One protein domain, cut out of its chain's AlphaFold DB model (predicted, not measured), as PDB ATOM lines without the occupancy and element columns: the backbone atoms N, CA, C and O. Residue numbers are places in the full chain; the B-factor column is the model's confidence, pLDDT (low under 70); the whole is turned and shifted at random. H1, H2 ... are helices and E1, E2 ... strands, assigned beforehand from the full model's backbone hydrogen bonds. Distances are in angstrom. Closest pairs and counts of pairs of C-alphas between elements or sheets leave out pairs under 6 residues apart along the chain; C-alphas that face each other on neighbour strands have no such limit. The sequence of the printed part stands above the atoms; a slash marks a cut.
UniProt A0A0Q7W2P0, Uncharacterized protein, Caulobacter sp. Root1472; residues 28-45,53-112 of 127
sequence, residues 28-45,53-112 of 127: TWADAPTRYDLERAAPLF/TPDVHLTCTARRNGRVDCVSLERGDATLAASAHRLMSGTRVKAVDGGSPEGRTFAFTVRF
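Overview. This is residues 28 to 45 and 53 to 112 of the 127 residues of an uncharacterized protein of Caulobacter sp. Root1472 (UniProt A0A0Q7W2P0). A small, strongly twisted sheet of three strands, E3, E2 and E5, has the helix H2 packed over one face, and a shorter helix, H1, packs on H2. The short strands E1 and E4 make a separate pair near the end of the sheet where E2 ends and E3 begins. The printed part has 78 residues, with two named helices and five named strands in the order E1, H1, E2, E3, H2, E4, E5. The larger sheet runs E3, E2, E5, and both it and the pair E1 and E4 are antiparallel; the class is mixed, helices and strands. The whole is compact, with a radius of gyration of the C-alphas of 12.6 A, and its outline is elongated, with spans of 39 by 25 by 15 A.

Arrangement. Start at the strand E1, residues 28 to 31, and look for its neighbour E4, residues 92 to 95. They are antiparallel, at 146 degrees between their directions, with N 28 and O 94 at 2.9 A and N 94 and O 28 at 2.9 A, within hydrogen-bond range. Next comes the helix H1, residues 35 to 41, which touches H2, residues 78 to 89; there residues 83 to 87 alone of H2 take part. Their closest C-alphas are those of Ala 41 and Ser 83, 5.1 A apart, and they run opposite ways at a steep tilt of 58 degrees. Beyond the cut you reach E2, residues 56 to 62, the inner strand of the sheet. It forms a hairpin with E3, residues 68 to 72, an edge strand antiparallel to it at 149 degrees, where N 59 and O 71 are 2.8 A apart, within hydrogen-bond range. The other edge strand is E5, residues 105 to 110, antiparallel to E2 at 148 degrees, where N 58 and O 108 are 2.8 A apart, within hydrogen-bond range. With H2 on one face of this sheet there are two layers, helix over strands, and its height over the sheet is 8.3 A. H2 lies over E2, where 7 of its C-alphas fall, and only just not over E3, where 2 fall. It runs only just slantwise to the strands, at 31 degrees to E2 on the local plane. The closest C-alphas of H2 and E3 are those of Ala 81 and Ser 72, 6.5 A apart. H1 is not on the sheet. E4 comes nearest to E3 at the C-alphas of Arg 92 and Val 68, 6.3 A apart, while E1 is apart from E2, E3 and E5. In H1 and H2 every O i to N i+4 pair is within hydrogen-bond range.

Along the chain. Find C-alpha 28 at (34.952, 37.343, 13.002), where E1 begins; its four residues span 9.0 A. H1 has seven residues and measures 9.7 A. E2, the longest strand, runs 18.5 A from C-alpha 56 to C-alpha 62, and E3 covers 12.8 A. H2 begins at C-alpha 78, at (59.610, 47.381, 4.559), and runs 16.3 A. E4 spans 10.6 A. E5 runs 16.2 A and ends at C-alpha 110, at (50.174, 44.842, 13.941).

Size, cuts and confidence. The two C-alphas farthest apart are those of Leu 44 and Asp 97, 39.7 A. Residues 46 to 52 are not printed, and C-alphas 45 and 53 stand 9.3 A apart across this cut, which falls in the link from H1 to E2. Of the links that are printed whole, none is long; that from E4 to E5, nine residues, is short, and the others are tight. The mean pLDDT of the printed part is 84.1; look for values under 70 at residues 43 to 45, 53 to 54, 74 to 76 and 112.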
ATOM      1  N   THR A  28      34.246  37.812  11.814       94.50
ATOM      2  CA  THR A  28      34.952  37.343  13.002       94.50
ATOM      3  C   THR A  28      36.098  36.433  12.586       94.50
ATOM      4  O   THR A  28      36.098  35.880  11.480       94.50
ATOM      5  N   TRP A  29      37.088  36.265  13.456       92.06
ATOM      6  CA  TRP A  29      38.201  35.366  13.188       92.06
ATOM      7  C   TRP A  29      37.712  33.916  13.148       92.06
ATOM      8  O   TRP A  29      37.066  33.426  14.074       92.06
ATOM      9  N   ALA A  30      38.027  33.226  12.057       91.44
ATOM     10  CA  ALA A  30      37.988  31.771  12.018       91.44
ATOM     11  C   ALA A  30      39.304  31.216  12.581       91.44
ATOM     12  O   ALA A  30      39.275  30.375  13.471       91.44
ATOM     13  N   ASP A  31      40.424  31.787  12.129       89.75
ATOM     14  CA  ASP A  31      41.774  31.509  12.614       89.75
ATOM     15  C   ASP A  31      42.460  32.854  12.873       89.75
ATOM     16  O   ASP A  31      42.892  33.523  11.930       89.75
ATOM     17  N   ALA A  32      42.495  33.286  14.135       85.88
ATOM     18  CA  ALA A  32      43.103  34.556  14.526       85.88
ATOM     19  C   ALA A  32      44.641  34.475  14.456       85.88
ATOM     20  O   ALA A  32      45.206  33.429  14.789       85.88
ATOM     21  N   PRO A  33      45.337  35.564  14.080       80.62
ATOM     22  CA  PRO A  33      46.792  35.583  14.130       80.62
ATOM     23  C   PRO A  33      47.242  35.518  15.594       80.62
ATOM     24  O   PRO A  33      46.789  36.302  16.430       80.62
ATOM     25  N   THR A  34      48.126  34.578  15.926       80.69
ATOM     26  CA  THR A  34      48.603  34.410  17.303       80.69
ATOM     27  C   THR A  34      49.934  35.118  17.537       80.69
ATOM     28  O   THR A  34      50.677  35.443  16.609       80.69
ATOM     29  N   ARG A  35      50.298  35.296  18.813       71.56
ATOM     30  CA  ARG A  35      51.640  35.760  19.192       71.56
ATOM     31  C   ARG A  35      52.743  34.859  18.624       71.56
ATOM     32  O   ARG A  35      53.769  35.360  18.182       71.56
ATOM     33  N   TYR A  36      52.525  33.547  18.623       74.56
ATOM     34  CA  TYR A  36      53.490  32.592  18.085       74.56
ATOM     35  C   TYR A  36      53.680  32.768  16.570       74.56
ATOM     36  O   TYR A  36      54.793  32.661  16.058       74.56
ATOM     37  N   ASP A  37      52.610  33.097  15.843       78.81
ATOM     38  CA  ASP A  37      52.695  33.416  14.416       78.81
ATOM     39  C   ASP A  37      53.468  34.711  14.173       78.81
ATOM     40  O   ASP A  37      54.280  34.770  13.252       78.81
ATOM     41  N   LEU A  38      53.276  35.715  15.033       74.94
ATOM     42  CA  LEU A  38      54.029  36.967  14.985       74.94
ATOM     43  C   LEU A  38      55.528  36.724  15.215       74.94
ATOM     44  O   LEU A  38      56.348  37.189  14.429       74.94
ATOM     45  N   GLU A  39      55.890  35.949  16.237       74.12
ATOM     46  CA  GLU A  39      57.287  35.602  16.541       74.12
ATOM     47  C   GLU A  39      57.939  34.811  15.393       74.12
ATOM     48  O   GLU A  39      59.085  35.075  15.026       74.12
ATOM     49  N   ARG A  40      57.196  33.901  14.747       77.88
ATOM     50  CA  ARG A  40      57.660  33.197  13.539       77.88
ATOM     51  C   ARG A  40      57.775  34.103  12.313       77.88
ATOM     52  O   ARG A  40      58.619  33.851  11.451       77.88
ATOM     53  N   ALA A  41      56.922  35.116  12.198       75.94
ATOM     54  CA  ALA A  41      56.936  36.065  11.089       75.94
ATOM     55  C   ALA A  41      58.021  37.145  11.238       75.94
ATOM     56  O   ALA A  41      58.469  37.697  10.231       75.94
ATOM     57  N   ALA A  42      58.464  37.419  12.468       70.50
ATOM     58  CA  ALA A  42      59.429  38.459  12.820       70.50
ATOM     59  C   ALA A  42      60.558  37.948  13.753       70.50
ATOM     60  O   ALA A  42      60.816  38.559  14.791       70.50
ATOM     61  N   PRO A  43      61.279  36.861  13.403       62.50
ATOM     62  CA  PRO A  43      62.227  36.205  14.315       62.50
ATOM     63  C   PRO A  43      63.479  37.042  14.619       62.50
ATOM     64  O   PRO A  43      64.161  36.806  15.612       62.50
ATOM     65  N   LEU A  44      63.796  38.009  13.753       56.81
ATOM     66  CA  LEU A  44      65.000  38.842  13.816       56.81
ATOM     67  C   LEU A  44      64.732  40.259  14.324       56.81
ATOM     68  O   LEU A  44      65.624  41.096  14.227       56.81
ATOM     69  N   PHE A  45      63.541  40.542  14.851       57.88
ATOM     70  CA  PHE A  45      63.291  41.797  15.550       57.88
ATOM     71  C   PHE A  45      63.540  41.572  17.038       57.88
ATOM     72  O   PHE A  45      62.604  41.250  17.776       57.88
ATOM     73  N   THR A  53      59.142  50.464  18.395       63.44
ATOM     74  CA  THR A  53      58.921  49.881  17.067       63.44
ATOM     75  C   THR A  53      57.619  50.467  16.529       63.44
ATOM     76  O   THR A  53      56.632  50.461  17.268       63.44
ATOM     77  N   PRO A  54      57.589  50.987  15.294       67.75
ATOM     78  CA  PRO A  54      56.356  51.515  14.734       67.75
ATOM     79  C   PRO A  54      55.329  50.392  14.541       67.75
ATOM     80  O   PRO A  54      55.674  49.273  14.145       67.75
ATOM     81  N   ASP A  55      54.070  50.708  14.838       77.94
ATOM     82  CA  ASP A  55      52.930  49.855  14.520       77.94
ATOM     83  C   ASP A  55      52.762  49.788  12.991       77.94
ATOM     84  O   ASP A  55      53.076  50.736  12.271       77.94
ATOM     85  N   VAL A  56      52.293  48.652  12.473       81.50
ATOM     86  CA  VAL A  56      52.008  48.490  11.041       81.50
ATOM     87  C   VAL A  56      50.508  48.468  10.828       81.50
ATOM     88  O   VAL A  56      49.830  47.515  11.219       81.50
ATOM     89  N   HIS A  57      50.003  49.499  10.160       85.12
ATOM     90  CA  HIS A  57      48.605  49.605   9.766       85.12
ATOM     91  C   HIS A  57      48.366  48.893   8.431       85.12
ATOM     92  O   HIS A  57      49.052  49.144   7.432       85.12
ATOM     93  N   LEU A  58      47.387  47.993   8.422       86.50
ATOM     94  CA  LEU A  58      46.973  47.208   7.269       86.50
ATOM     95  C   LEU A  58      45.508  47.483   6.930       86.50
ATOM     96  O   LEU A  58      44.672  47.620   7.820       86.50
ATOM     97  N   THR A  59      45.186  47.450   5.642       91.19
ATOM     98  CA  THR A  59      43.821  47.268   5.142       91.19
ATOM     99  C   THR A  59      43.709  45.871   4.564       91.19
ATOM    100  O   THR A  59      44.472  45.511   3.672       91.19
ATOM    101  N   CYS A  60      42.777  45.080   5.078       92.00
ATOM    102  CA  CYS A  60      42.592  43.679   4.736       92.00
ATOM    103  C   CYS A  60      41.234  43.466   4.076       92.00
ATOM    104  O   CYS A  60      40.209  43.840   4.637       92.00
ATOM    105  N   THR A  61      41.218  42.806   2.922       94.94
ATOM    106  CA  THR A  61      39.997  42.396   2.226       94.94
ATOM    107  C   THR A  61      39.827  40.890   2.343       94.94
ATOM    108  O   THR A  61      40.730  40.109   2.036       94.94
ATOM    109  N   ALA A  62      38.657  40.463   2.802       95.81
ATOM    110  CA  ALA A  62      38.330  39.057   2.932       95.81
ATOM    111  C   ALA A  62      38.007  38.430   1.569       95.81
ATOM    112  O   ALA A  62      37.282  38.989   0.744       95.81
ATOM    113  N   ARG A  63      38.533  37.228   1.337       96.19
ATOM    114  CA  ARG A  63      38.247  36.398   0.165       96.19
ATOM    115  C   ARG A  63      37.143  35.396   0.458       96.19
ATOM    116  O   ARG A  63      36.892  35.044   1.609       96.19
ATOM    117  N   ARG A  64      36.558  34.835  -0.602       94.62
ATOM    118  CA  ARG A  64      35.517  33.796  -0.521       94.62
ATOM    119  C   ARG A  64      35.867  32.608   0.380       94.62
ATOM    120  O   ARG A  64      34.995  32.056   1.036       94.62
ATOM    121  N   ASN A  65      37.138  32.208   0.420       93.69
ATOM    122  CA  ASN A  65      37.618  31.094   1.249       93.69
ATOM    123  C   ASN A  65      37.964  31.494   2.697       93.69
ATOM    124  O   ASN A  65      38.591  30.711   3.412       93.69
ATOM    125  N   GLY A  66      37.626  32.718   3.106       93.88
ATOM    126  CA  GLY A  66      37.922  33.268   4.424       93.88
ATOM    127  C   GLY A  66      39.354  33.764   4.601       93.88
ATOM    128  O   GLY A  66      39.639  34.377   5.620       93.88
ATOM    129  N   ARG A  67      40.279  33.557   3.653       95.69
ATOM    130  CA  ARG A  67      41.610  34.188   3.734       95.69
ATOM    131  C   ARG A  67      41.492  35.695   3.557       95.69
ATOM    132  O   ARG A  67      40.571  36.164   2.895       95.69
ATOM    133  N   VAL A  68      42.458  36.431   4.085       93.62
ATOM    134  CA  VAL A  68      42.526  37.885   3.930       93.62
ATOM    135  C   VAL A  68      43.699  38.274   3.039       93.62
ATOM    136  O   VAL A  68      44.789  37.720   3.165       93.62
ATOM    137  N   ASP A  69      43.460  39.219   2.136       93.94
ATOM    138  CA  ASP A  69      44.499  39.888   1.358       93.94
ATOM    139  C   ASP A  69      44.695  41.278   1.966       93.94
ATOM    140  O   ASP A  69      43.777  42.096   1.962       93.94
ATOM    141  N   CYS A  70      45.869  41.526   2.549       90.81
ATOM    142  CA  CYS A  70      46.159  42.768   3.262       90.81
ATOM    143  C   CYS A  70      47.192  43.612   2.516       90.81
ATOM    144  O   CYS A  70      48.183  43.074   2.021       90.81
ATOM    145  N   VAL A  71      46.994  44.928   2.512       90.19
ATOM    146  CA  VAL A  71      47.927  45.952   2.024       90.19
ATOM    147  C   VAL A  71      48.345  46.845   3.192       90.19
ATOM    148  O   VAL A  71      47.520  47.141   4.053       90.19
ATOM    149  N   SER A  72      49.613  47.255   3.260       84.69
ATOM    150  CA  SER A  72      50.052  48.224   4.271       84.69
ATOM    151  C   SER A  72      49.708  49.647   3.831       84.69
ATOM    152  O   SER A  72      49.898  49.996   2.667       84.69
ATOM    153  N   LEU A  73      49.176  50.446   4.757       72.38
ATOM    154  CA  LEU A  73      48.735  51.818   4.493       72.38
ATOM    155  C   LEU A  73      49.866  52.849   4.576       72.38
ATOM    156  O   LEU A  73      49.765  53.920   3.981       72.38
ATOM    157  N   GLU A  74      50.950  52.536   5.283       67.69
ATOM    158  CA  GLU A  74      52.042  53.476   5.523       67.69
ATOM    159  C   GLU A  74      53.320  53.074   4.787       67.69
ATOM    160  O   GLU A  74      53.639  51.894   4.628       67.69
ATOM    161  N   ARG A  75      54.121  54.075   4.394       62.09
ATOM    162  CA  ARG A  75      55.523  53.864   4.003       62.09
ATOM    163  C   ARG A  75      56.368  53.650   5.265       62.09
ATOM    164  O   ARG A  75      57.144  54.518   5.650       62.09
ATOM    165  N   GLY A  76      56.145  52.526   5.935       62.25
ATOM    166  CA  GLY A  76      56.917  52.093   7.097       62.25
ATOM    167  C   GLY A  76      58.194  51.341   6.714       62.25
ATOM    168  O   GLY A  76      58.567  51.247   5.542       62.25
ATOM    169  N   ASP A  77      58.855  50.766   7.720       72.06
ATOM    170  CA  ASP A  77      59.945  49.807   7.515       72.06
ATOM    171  C   ASP A  77      59.431  48.620   6.683       72.06
ATOM    172  O   ASP A  77      58.539  47.878   7.106       72.06
ATOM    173  N   ALA A  78      60.003  48.436   5.491       75.81
ATOM    174  CA  ALA A  78      59.610  47.381   4.559       75.81
ATOM    175  C   ALA A  78      59.711  45.975   5.176       75.81
ATOM    176  O   ALA A  78      58.953  45.076   4.810       75.81
ATOM    177  N   THR A  79      60.610  45.788   6.140       76.75
ATOM    178  CA  THR A  79      60.790  44.527   6.859       76.75
ATOM    179  C   THR A  79      59.632  44.282   7.828       76.75
ATOM    180  O   THR A  79      59.107  43.170   7.879       76.75
ATOM    181  N   LEU A  80      59.172  45.315   8.547       76.88
ATOM    182  CA  LEU A  80      57.996  45.218   9.423       76.88
ATOM    183  C   LEU A  80      56.719  44.985   8.614       76.88
ATOM    184  O   LEU A  80      55.914  44.125   8.976       76.88
ATOM    185  N   ALA A  81      56.568  45.681   7.485       81.88
ATOM    186  CA  ALA A  81      55.467  45.447   6.559       81.88
ATOM    187  C   ALA A  81      55.476  43.996   6.047       81.88
ATOM    188  O   ALA A  81      54.456  43.311   6.114       81.88
ATOM    189  N   ALA A  82      56.631  43.474   5.620       84.81
ATOM    190  CA  ALA A  82      56.762  42.086   5.177       84.81
ATOM    191  C   ALA A  82      56.408  41.074   6.284       84.81
ATOM    192  O   ALA A  82      55.694  40.100   6.023       84.81
ATOM    193  N   SER A  83      56.848  41.305   7.524       83.44
ATOM    194  CA  SER A  83      56.470  40.477   8.674       83.44
ATOM    195  C   SER A  83      54.967  40.534   8.959       83.44
ATOM    196  O   SER A  83      54.354  39.492   9.189       83.44
ATOM    197  N   ALA A  84      54.351  41.715   8.884       84.62
ATOM    198  CA  ALA A  84      52.910  41.886   9.045       84.62
ATOM    199  C   ALA A  84      52.124  41.150   7.941       84.62
ATOM    200  O   ALA A  84      51.187  40.410   8.237       84.62
ATOM    201  N   HIS A  85      52.550  41.242   6.678       88.06
ATOM    202  CA  HIS A  85      51.956  40.469   5.581       88.06
ATOM    203  C   HIS A  85      52.090  38.959   5.797       88.06
ATOM    204  O   HIS A  85      51.135  38.208   5.588       88.06
ATOM    205  N   ARG A  86      53.260  38.500   6.255       87.06
ATOM    206  CA  ARG A  86      53.494  37.085   6.550       87.06
ATOM    207  C   ARG A  86      52.592  36.586   7.678       87.06
ATOM    208  O   ARG A  86      52.039  35.499   7.536       87.06
ATOM    209  N   LEU A  87      52.403  37.374   8.737       86.75
ATOM    210  CA  LEU A  87      51.450  37.075   9.809       86.75
ATOM    211  C   LEU A  87      50.033  36.885   9.251       86.75
ATOM    212  O   LEU A  87      49.411  35.853   9.498       86.75
ATOM    213  N   MET A  88      49.564  37.835   8.437       89.06
ATOM    214  CA  MET A  88      48.203  37.812   7.893       89.06
ATOM    215  C   MET A  88      47.967  36.709   6.851       89.06
ATOM    216  O   MET A  88      46.834  36.275   6.656       89.06
ATOM    217  N   SER A  89      49.022  36.195   6.209       87.69
ATOM    218  CA  SER A  89      48.911  35.134   5.194       87.69
ATOM    219  C   SER A  89      48.310  33.821   5.726       87.69
ATOM    220  O   SER A  89      47.714  33.048   4.966       87.69
ATOM    221  N   GLY A  90      48.456  33.560   7.029       84.62
ATOM    222  CA  GLY A  90      47.898  32.391   7.713       84.62
ATOM    223  C   GLY A  90      46.481  32.600   8.248       84.62
ATOM    224  O   GLY A  90      45.822  31.629   8.608       84.62
ATOM    225  N   THR A  91      46.012  33.842   8.285       88.12
ATOM    226  CA  THR A  91      44.811  34.245   9.010       88.12
ATOM    227  C   THR A  91      43.546  34.006   8.196       88.12
ATOM    228  O   THR A  91      43.530  34.162   6.967       88.12
ATOM    229  N   ARG A  92      42.460  33.641   8.887       93.94
ATOM    230  CA  ARG A  92      41.144  33.464   8.270       93.94
ATOM    231  C   ARG A  92      40.031  34.139   9.048       93.94
ATOM    232  O   ARG A  92      40.035  34.174  10.276       93.94
ATOM    233  N   VAL A  93      39.027  34.586   8.312       95.06
ATOM    234  CA  VAL A  93      37.794  35.193   8.801       95.06
ATOM    235  C   VAL A  93      36.579  34.414   8.305       95.06
ATOM    236  O   VAL A  93      36.638  33.683   7.314       95.06
ATOM    237  N   LYS A  94      35.458  34.596   8.992       95.69
ATOM    238  CA  LYS A  94      34.130  34.132   8.585       95.69
ATOM    239  C   LYS A  94      33.108  35.229   8.859       95.69
ATOM    240  O   LYS A  94      33.325  36.058   9.742       95.69
ATOM    241  N   ALA A  95      32.007  35.231   8.118       96.06
ATOM    242  CA  ALA A  95      30.920  36.162   8.377       96.06
ATOM    243  C   ALA A  95      30.099  35.710   9.594       96.06
ATOM    244  O   ALA A  95      29.864  34.514   9.789       96.06
ATOM    245  N   VAL A  96      29.690  36.662  10.430       94.62
ATOM    246  CA  VAL A  96      28.912  36.402  11.655       94.62
ATOM    247  C   VAL A  96      27.471  35.993  11.327       94.62
ATOM    248  O   VAL A  96      26.873  35.197  12.044       94.62
ATOM    249  N   ASP A  97      26.942  36.485  10.209       92.50
ATOM    250  CA  ASP A  97      25.607  36.193   9.671       92.50
ATOM    251  C   ASP A  97      25.500  34.817   8.976       92.50
ATOM    252  O   ASP A  97      24.430  34.445   8.498       92.50
ATOM    253  N   GLY A  98      26.600  34.057   8.895       90.69
ATOM    254  CA  GLY A  98      26.672  32.792   8.155       90.69
ATOM    255  C   GLY A  98      26.751  32.949   6.629       90.69
ATOM    256  O   GLY A  98      26.783  31.945   5.917       90.69
ATOM    257  N   GLY A  99      26.800  34.182   6.121       92.69
ATOM    258  CA  GLY A  99      26.939  34.511   4.707       92.69
ATOM    259  C   GLY A  99      28.385  34.479   4.201       92.69
ATOM    260  O   GLY A  99      29.308  33.980   4.849       92.69
ATOM    261  N   SER A 100      28.599  35.025   2.999       93.94
ATOM    262  CA  SER A 100      29.944  35.128   2.418       93.94
ATOM    263  C   SER A 100      30.750  36.252   3.088       93.94
ATOM    264  O   SER A 100      30.239  37.372   3.215       93.94
ATOM    265  N   PRO A 101      32.018  36.001   3.467       93.94
ATOM    266  CA  PRO A 101      32.920  37.046   3.939       93.94
ATOM    267  C   PRO A 101      33.534  37.875   2.796       93.94
ATOM    268  O   PRO A 101      34.161  38.891   3.063       93.94
ATOM    269  N   GLU A 102      33.391  37.451   1.537       96.38
ATOM    270  CA  GLU A 102      34.080  38.035   0.379       96.38
ATOM    271  C   GLU A 102      33.828  39.540   0.187       96.38
ATOM    272  O   GLU A 102      32.700  40.014   0.303       96.38
ATOM    273  N   GLY A 103      34.888  40.289  -0.132       93.56
ATOM    274  CA  GLY A 103      34.840  41.718  -0.465       93.56
ATOM    275  C   GLY A 103      34.743  42.656   0.741       93.56
ATOM    276  O   GLY A 103      34.995  43.855   0.614       93.56
ATOM    277  N   ARG A 104      34.444  42.125   1.931       92.81
ATOM    278  CA  ARG A 104      34.410  42.908   3.168       92.81
ATOM    279  C   ARG A 104      35.830  43.325   3.543       92.81
ATOM    280  O   ARG A 104      36.738  42.493   3.572       92.81
ATOM    281  N   THR A 105      36.017  44.616   3.791       93.25
ATOM    282  CA  THR A 105      37.337  45.217   4.006       93.25
ATOM    283  C   THR A 105      37.403  45.852   5.382       93.25
ATOM    284  O   THR A 105      36.496  46.589   5.746       93.25
ATOM    285  N   PHE A 106      38.467  45.576   6.130       90.62
ATOM    286  CA  PHE A 106      38.658  46.073   7.489       90.62
ATOM    287  C   PHE A 106      40.105  46.519   7.728       90.62
ATOM    288  O   PHE A 106      41.024  46.057   7.046       90.62
ATOM    289  N   ALA A 107      40.324  47.400   8.700       90.12
ATOM    290  CA  ALA A 107      41.657  47.760   9.161       90.12
ATOM    291  C   ALA A 107      42.167  46.826  10.258       90.12
ATOM    292  O   ALA A 107      41.420  46.349  11.115       90.12
ATOM    293  N   PHE A 108      43.476  46.584  10.240       85.88
ATOM    294  CA  PHE A 108      44.165  45.797  11.251       85.88
ATOM    295  C   PHE A 108      45.534  46.395  11.558       85.88
ATOM    296  O   PHE A 108      46.304  46.690  10.648       85.88
ATOM    297  N   THR A 109      45.856  46.535  12.841       85.19
ATOM    298  CA  THR A 109      47.138  47.089  13.289       85.19
ATOM    299  C   THR A 109      47.985  45.991  13.917       85.19
ATOM    300  O   THR A 109      47.576  45.361  14.894       85.19
ATOM    301  N   VAL A 110      49.185  45.770  13.380       81.06
ATOM    302  CA  VAL A 110      50.174  44.842  13.941       81.06
ATOM    303  C   VAL A 110      51.153  45.622  14.809       81.06
ATOM    304  O   VAL A 110      51.859  46.498  14.316       81.06
ATOM    305  N   ARG A 111      51.215  45.282  16.098       77.44
ATOM    306  CA  ARG A 111      52.069  45.964  17.080       77.44
ATOM    307  C   ARG A 111      53.290  45.109  17.405       77.44
ATOM    308  O   ARG A 111      53.150  43.989  17.902       77.44
ATOM    309  N   PHE A 112      54.487  45.624  17.138       69.88
ATOM    310  CA  PHE A 112      55.751  44.917  17.369       69.88
ATOM    311  C   PHE A 112      56.416  45.430  18.664       69.88
ATOM    312  O   PHE A 112      56.753  46.601  18.774       69.88
TER     313      PHE A 112